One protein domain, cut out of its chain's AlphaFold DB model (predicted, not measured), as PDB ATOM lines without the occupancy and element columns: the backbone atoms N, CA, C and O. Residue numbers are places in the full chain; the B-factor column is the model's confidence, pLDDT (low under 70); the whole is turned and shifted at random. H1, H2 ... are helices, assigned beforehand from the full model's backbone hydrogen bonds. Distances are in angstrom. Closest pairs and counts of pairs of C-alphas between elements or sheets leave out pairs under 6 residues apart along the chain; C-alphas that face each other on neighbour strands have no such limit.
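AT A GLANCE: This is residues 2 to 53 of the 508 residues of an uncharacterized protein of Phlebia centrifuga (UniProt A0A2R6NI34). Three short helices set in a triangle make the body, and a long unnamed stretch, residues 32 to 53, loops round the longest of them, H3. H2 and H3 fold back on each other as a helical hairpin, H1 makes the third corner at a steep tilt to both, and the looping stretch runs back past H3, turns beyond its first residues and comes down on its other side to the last printed residue. The printed part has 52 residues with three named helices, in the order H1, H2, H3, and no named strand. The class is all helix, though under half of the residues, 22 of 52, are in named elements. The whole is compact, with a radius of gyration of the C-alphas of 11.0 A, and its C-alphas span 30 by 21 by 19 A.

IN THESE COORDINATES: Find C-alpha 22 at (107.200, -7.247, 7.372); from there H3, residues 22 to 31, runs 14.3 A to C-alpha 31 at (106.882, -19.104, 15.302). Go back along the printed residues to H2, residues 12 to 17, which is 8.8 A from first to last C-alpha. Before it comes H1, residues 2 to 7, which begins at C-alpha 2 at (112.340, -17.553, 4.150) and is 8.5 A long. After H3, residues 32 to 53 hold no named element.

HOW THE PARTS SIT: Start at H3 and look for Arg 22: its C-alpha is 6.0 A from that of Val 16 in H2, the closest C-alphas of the two helices. H2 and H3 touch, run opposite ways at a shallow tilt of 23 degrees, and form a helical hairpin. H1 and H3 are close but not clearly touching; their closest C-alphas, those of Val 2 and Val 25, are 7.9 A apart. They run the same way at a steep tilt of 68 degrees, only just short of about perpendicular. H1 and H2 are also close but not clearly touching, with the C-alphas of Leu 6 and Pro 12 closest at 7.4 A, and they run opposite ways at a steep tilt of 52 degrees. In H1, H2 and H3 every O i to N i+4 pair is within hydrogen-bond range.

THE WHOLE: Look at Ser 17 and Gly 53 for the two C-alphas farthest apart, 31.5 A. The printed part has no cut. The links H1 to H2 and H2 to H3 are tight, each with 4 residues. In residues 32 to 53 the C-alphas lie 7 to 20 A from the mean of all C-alphas. The mean pLDDT of the printed part is 90.3; read the B-factor column at residues 49 to 53 and you will find the five values under 70.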
ATOM      1  N   VAL A   2     111.850 -18.616   3.226       89.25
ATOM      2  CA  VAL A   2     112.340 -17.553   4.150       89.25
ATOM      3  C   VAL A   2     113.449 -18.080   5.073       89.25
ATOM      4  O   VAL A   2     114.469 -17.426   5.264       89.25
ATOM      5  N   LEU A   3     113.287 -19.314   5.556       91.12
ATOM      6  CA  LEU A   3     114.301 -20.050   6.315       91.12
ATOM      7  C   LEU A   3     115.620 -20.251   5.562       91.12
ATOM      8  O   LEU A   3     116.679 -20.164   6.172       91.12
ATOM      9  N   ASP A   4     115.563 -20.498   4.254       94.94
ATOM     10  CA  ASP A   4     116.759 -20.737   3.442       94.94
ATOM     11  C   ASP A   4     117.553 -19.435   3.278       94.94
ATOM     12  O   ASP A   4     118.772 -19.427   3.423       94.94
ATOM     13  N   LEU A   5     116.850 -18.312   3.086       94.06
ATOM     14  CA  LEU A   5     117.457 -16.982   3.006       94.06
ATOM     15  C   LEU A   5     118.067 -16.547   4.348       94.06
ATOM     16  O   LEU A   5     119.192 -16.050   4.381       94.06
ATOM     17  N   LEU A   6     117.365 -16.791   5.461       91.94
ATOM     18  CA  LEU A   6     117.916 -16.573   6.804       91.94
ATOM     19  C   LEU A   6     119.121 -17.487   7.068       91.94
ATOM     20  O   LEU A   6     120.106 -17.054   7.664       91.94
ATOM     21  N   GLY A   7     119.081 -18.727   6.573       93.62
ATOM     22  CA  GLY A   7     120.185 -19.684   6.645       93.62
ATOM     23  C   GLY A   7     121.427 -19.249   5.863       93.62
ATOM     24  O   GLY A   7     122.538 -19.637   6.221       93.62
ATOM     25  N   TRP A   8     121.268 -18.409   4.838       96.38
ATOM     26  CA  TRP A   8     122.376 -17.792   4.099       96.38
ATOM     27  C   TRP A   8     122.919 -16.519   4.760       96.38
ATOM     28  O   TRP A   8     123.840 -15.901   4.231       96.38
ATOM     29  N   GLY A   9     122.383 -16.126   5.921       95.06
ATOM     30  CA  GLY A   9     122.809 -14.922   6.635       95.06
ATOM     31  C   GLY A   9     122.294 -13.627   6.008       95.06
ATOM     32  O   GLY A   9     122.850 -12.563   6.274       95.06
ATOM     33  N   VAL A  10     121.249 -13.698   5.178       96.56
ATOM     34  CA  VAL A  10     120.611 -12.505   4.615       96.56
ATOM     35  C   VAL A  10     119.921 -11.733   5.746       96.56
ATOM     36  O   VAL A  10     119.078 -12.311   6.441       96.56
ATOM     37  N   PRO A  11     120.237 -10.438   5.943       95.94
ATOM     38  CA  PRO A  11     119.587  -9.633   6.964       95.94
ATOM     39  C   PRO A  11     118.073  -9.541   6.710       95.94
ATOM     40  O   PRO A  11     117.649  -9.335   5.570       95.94
ATOM     41  N   PRO A  12     117.229  -9.667   7.740       95.38
ATOM     42  CA  PRO A  12     115.776  -9.579   7.595       95.38
ATOM     43  C   PRO A  12     115.303  -8.223   7.055       95.38
ATOM     44  O   PRO A  12     114.268  -8.157   6.401       95.38
ATOM     45  N   GLU A  13     116.075  -7.152   7.241       95.06
ATOM     46  CA  GLU A  13     115.823  -5.843   6.630       95.06
ATOM     47  C   GLU A  13     115.926  -5.907   5.097       95.06
ATOM     48  O   GLU A  13     115.128  -5.293   4.385       95.06
ATOM     49  N   TYR A  14     116.865  -6.708   4.580       96.44
ATOM     50  CA  TYR A  14     117.014  -6.936   3.146       96.44
ATOM     51  C   TYR A  14     115.827  -7.723   2.584       96.44
ATOM     52  O   TYR A  14     115.327  -7.390   1.513       96.44
ATOM     53  N   LEU A  15     115.305  -8.699   3.335       96.31
ATOM     54  CA  LEU A  15     114.103  -9.445   2.942       96.31
ATOM     55  C   LEU A  15     112.908  -8.511   2.733       96.31
ATOM     56  O   LEU A  15     112.219  -8.618   1.718       96.31
ATOM     57  N   VAL A  16     112.715  -7.552   3.642       95.56
ATOM     58  CA  VAL A  16     111.674  -6.524   3.500       95.56
ATOM     59  C   VAL A  16     111.930  -5.648   2.268       95.56
ATOM     60  O   VAL A  16     111.000  -5.375   1.512       95.56
ATOM     61  N   SER A  17     113.187  -5.269   1.997       96.19
ATOM     62  CA  SER A  17     113.545  -4.487   0.799       96.19
ATOM     63  C   SER A  17     113.325  -5.235  -0.524       96.19
ATOM     64  O   SER A  17     113.017  -4.611  -1.537       96.19
ATOM     65  N   CYS A  18     113.407  -6.569  -0.514       96.31
ATOM     66  CA  CYS A  18     113.068  -7.418  -1.657       96.31
ATOM     67  C   CYS A  18     111.554  -7.574  -1.873       96.31
ATOM     68  O   CYS A  18     111.146  -8.264  -2.806       96.31
ATOM     69  N   GLY A  19     110.721  -6.962  -1.026       96.56
ATOM     70  CA  GLY A  19     109.264  -6.996  -1.135       96.56
ATOM     71  C   GLY A  19     108.577  -8.054  -0.271       96.56
ATOM     72  O   GLY A  19     107.376  -8.265  -0.434       96.56
ATOM     73  N   LEU A  20     109.278  -8.719   0.660       96.00
ATOM     74  CA  LEU A  20     108.588  -9.533   1.668       96.00
ATOM     75  C   LEU A  20     107.849  -8.625   2.652       96.00
ATOM     76  O   LEU A  20     108.425  -7.684   3.199       96.00
ATOM     77  N   SER A  21     106.578  -8.943   2.919       96.31
ATOM     78  CA  SER A  21     105.828  -8.247   3.966       96.31
ATOM     79  C   SER A  21     106.545  -8.411   5.302       96.31
ATOM     80  O   SER A  21     106.946  -9.511   5.698       96.31
ATOM     81  N   ARG A  22     106.660  -7.297   6.018       95.62
ATOM     82  CA  ARG A  22     107.200  -7.247   7.372       95.62
ATOM     83  C   ARG A  22     106.456  -8.196   8.323       95.62
ATOM     84  O   ARG A  22     107.087  -8.780   9.199       95.62
ATOM     85  N   GLU A  23     105.156  -8.400   8.111       95.62
ATOM     86  CA  GLU A  23     104.320  -9.335   8.878       95.62
ATOM     87  C   GLU A  23     104.826 -10.772   8.757       95.62
ATOM     88  O   GLU A  23     104.967 -11.464   9.760       95.62
ATOM     89  N   ILE A  24     105.162 -11.215   7.541       95.31
ATOM     90  CA  ILE A  24     105.654 -12.577   7.295       95.31
ATOM     91  C   ILE A  24     106.982 -12.786   8.023       95.31
ATOM     92  O   ILE A  24     107.177 -13.808   8.676       95.31
ATOM     93  N   VAL A  25     107.889 -11.805   7.948       95.62
ATOM     94  CA  VAL A  25     109.176 -11.862   8.657       95.62
ATOM     95  C   VAL A  25     108.949 -11.923  10.170       95.62
ATOM     96  O   VAL A  25     109.549 -12.754  10.844       95.62
ATOM     97  N   TYR A  26     108.042 -11.104  10.703       96.06
ATOM     98  CA  TYR A  26     107.677 -11.108  12.119       96.06
ATOM     99  C   TYR A  26     107.121 -12.463  12.583       96.06
ATOM    100  O   TYR A  26     107.622 -13.021  13.562       96.06
ATOM    101  N   TYR A  27     106.153 -13.032  11.857       95.25
ATOM    102  CA  TYR A  27     105.555 -14.323  12.204       95.25
ATOM    103  C   TYR A  27     106.566 -15.462  12.160       95.25
ATOM    104  O   TYR A  27     106.619 -16.245  13.099       95.25
ATOM    105  N   VAL A  28     107.424 -15.515  11.137       95.12
ATOM    106  CA  VAL A  28     108.466 -16.549  11.038       95.12
ATOM    107  C   VAL A  28     109.433 -16.474  12.221       95.12
ATOM    108  O   VAL A  28     109.813 -17.507  12.768       95.12
ATOM    109  N   PHE A  29     109.824 -15.271  12.654       95.06
ATOM    110  CA  PHE A  29     110.699 -15.126  13.818       95.06
ATOM    111  C   PHE A  29     110.011 -15.563  15.114       95.06
ATOM    112  O   PHE A  29     110.631 -16.258  15.914       95.06
ATOM    113  N   ILE A  30     108.740 -15.209  15.313       94.81
ATOM    114  CA  ILE A  30     107.984 -15.623  16.503       94.81
ATOM    115  C   ILE A  30     107.732 -17.129  16.518       94.81
ATOM    116  O   ILE A  30     108.014 -17.782  17.519       94.81
ATOM    117  N   GLU A  31     107.246 -17.689  15.415       94.69
ATOM    118  CA  GLU A  31     106.882 -19.104  15.302       94.69
ATOM    119  C   GLU A  31     108.094 -20.018  15.520       94.69
ATOM    120  O   GLU A  31     108.000 -21.068  16.156       94.69
ATOM    121  N   LEU A  32     109.270 -19.579  15.069       94.00
ATOM    122  CA  LEU A  32     110.527 -20.300  15.250       94.00
ATOM    123  C   LEU A  32     111.263 -19.945  16.549       94.00
ATOM    124  O   LEU A  32     112.366 -20.444  16.772       94.00
ATOM    125  N   ASN A  33     110.683 -19.098  17.405       94.31
ATOM    126  CA  ASN A  33     111.315 -18.570  18.618       94.31
ATOM    127  C   ASN A  33     112.700 -17.939  18.361       94.31
ATOM    128  O   ASN A  33     113.622 -18.046  19.176       94.31
ATOM    129  N   LEU A  34     112.864 -17.281  17.214       94.31
ATOM    130  CA  LEU A  34     114.062 -16.531  16.866       94.31
ATOM    131  C   LEU A  34     113.998 -15.124  17.462       94.31
ATOM    132  O   LEU A  34     112.952 -14.477  17.526       94.31
ATOM    133  N   ARG A  35     115.158 -14.611  17.877       95.12
ATOM    134  CA  ARG A  35     115.267 -13.248  18.398       95.12
ATOM    135  C   ARG A  35     114.996 -12.242  17.282       95.12
ATOM    136  O   ARG A  35     115.738 -12.210  16.303       95.12
ATOM    137  N   LEU A  36     113.989 -11.388  17.471       95.12
ATOM    138  CA  LEU A  36     113.693 -10.328  16.515       95.12
ATOM    139  C   LEU A  36     114.861  -9.329  16.387       95.12
ATOM    140  O   LEU A  36     115.468  -8.951  17.399       95.12
ATOM    141  N   PRO A  37     115.174  -8.883  15.160       94.50
ATOM    142  CA  PRO A  37     116.145  -7.825  14.920       94.50
ATOM    143  C   PRO A  37     115.643  -6.519  15.522       94.50
ATOM    144  O   PRO A  37     114.480  -6.160  15.358       94.50
ATOM    145  N   ILE A  38     116.538  -5.768  16.162       94.88
ATOM    146  CA  ILE A  38     116.201  -4.473  16.777       94.88
ATOM    147  C   ILE A  38     115.745  -3.417  15.758       94.88
ATOM    148  O   ILE A  38     115.115  -2.441  16.147       94.88
ATOM    149  N   ASN A  39     116.056  -3.612  14.473       93.12
ATOM    150  CA  ASN A  39     115.708  -2.682  13.401       93.12
ATOM    151  C   ASN A  39     114.399  -3.052  12.689       93.12
ATOM    152  O   ASN A  39     113.969  -2.325  11.793       93.12
ATOM    153  N   LEU A  40     113.776  -4.186  13.033       93.06
ATOM    154  CA  LEU A  40     112.492  -4.560  12.455       93.06
ATOM    155  C   LEU A  40     111.397  -3.780  13.188       93.06
ATOM    156  O   LEU A  40     111.095  -4.054  14.345       93.06
ATOM    157  N   ASP A  41     110.830  -2.778  12.526       94.00
ATOM    158  CA  ASP A  41     109.801  -1.920  13.112       94.00
ATOM    159  C   ASP A  41     108.475  -2.682  13.302       94.00
ATOM    160  O   ASP A  41     107.684  -2.840  12.382       94.00
ATOM    161  N   VAL A  42     108.223  -3.172  14.513       93.31
ATOM    162  CA  VAL A  42     107.025  -3.968  14.850       93.31
ATOM    163  C   VAL A  42     105.750  -3.102  14.926       93.31
ATOM    164  O   VAL A  42     104.653  -3.618  15.123       93.31
ATOM    165  N   THR A  43     105.857  -1.780  14.760       95.06
ATOM    166  CA  THR A  43     104.725  -0.860  14.916       95.06
ATOM    167  C   THR A  43     103.657  -1.121  13.855       95.06
ATOM    168  O   THR A  43     103.930  -1.085  12.656       95.06
ATOM    169  N   GLY A  44     102.423  -1.372  14.298       92.38
ATOM    170  CA  GLY A  44     101.277  -1.603  13.415       92.38
ATOM    171  C   GLY A  44     101.124  -3.040  12.915       92.38
ATOM    172  O   GLY A  44     100.182  -3.310  12.176       92.38
ATOM    173  N   LEU A  45     101.995  -3.968  13.330       91.12
ATOM    174  CA  LEU A  45     101.745  -5.388  13.109       91.12
ATOM    175  C   LEU A  45     100.635  -5.846  14.066       91.12
ATOM    176  O   LEU A  45     100.670  -5.464  15.240       91.12
ATOM    177  N   PRO A  46      99.652  -6.639  13.599       88.12
ATOM    178  CA  PRO A  46      98.679  -7.236  14.499       88.12
ATOM    179  C   PRO A  46      99.453  -8.009  15.562       88.12
ATOM    180  O   PRO A  46     100.307  -8.839  15.231       88.12
ATOM    181  N   GLU A  47      99.202  -7.695  16.838       84.12
ATOM    182  CA  GLU A  47      99.728  -8.510  17.925       84.12
ATOM    183  C   GLU A  47      99.383  -9.951  17.580       84.12
ATOM    184  O   GLU A  47      98.230 -10.267  17.282       84.12
ATOM    185  N   SER A  48     100.406 -10.807  17.539       72.38
ATOM    186  CA  SER A  48     100.227 -12.239  17.346       72.38
ATOM    187  C   SER A  48      99.574 -12.771  18.618       72.38
ATOM    188  O   SER A  48     100.195 -13.409  19.461       72.38
ATOM    189  N   THR A  49      98.301 -12.436  18.812       68.50
ATOM    190  CA  THR A  49      97.407 -13.138  19.704       68.50
ATOM    191  C   THR A  49      97.314 -14.506  19.073       68.50
ATOM    192  O   THR A  49      96.636 -14.685  18.061       68.50
ATOM    193  N   ALA A  50      98.136 -15.422  19.569       56.53
ATOM    194  CA  ALA A  50      98.238 -16.787  19.107       56.53
ATOM    195  C   ALA A  50      96.863 -17.465  19.217       56.53
ATOM    196  O   ALA A  50      96.537 -18.113  20.203       56.53
ATOM    197  N   VAL A  51      96.043 -17.287  18.183       55.78
ATOM    198  CA  VAL A  51      94.828 -18.061  17.913       55.78
ATOM    199  C   VAL A  51      95.213 -19.424  17.319       55.78
ATOM    200  O   VAL A  51      94.413 -20.354  17.299       55.78
ATOM    201  N   PHE A  52      96.478 -19.605  16.925       54.88
ATOM    202  CA  PHE A  52      97.034 -20.906  16.568       54.88
ATOM    203  C   PHE A  52      97.378 -21.724  17.822       54.88
ATOM    204  O   PHE A  52      98.530 -21.870  18.212       54.88
ATOM    205  N   GLY A  53      96.337 -22.276  18.446       49.69
ATOM    206  CA  GLY A  53      96.405 -23.612  19.030       49.69
ATOM    207  C   GLY A  53      97.345 -23.815  20.214       49.69
ATOM    208  O   GLY A  53      98.025 -24.837  20.267       49.69
TER     209      GLY A  53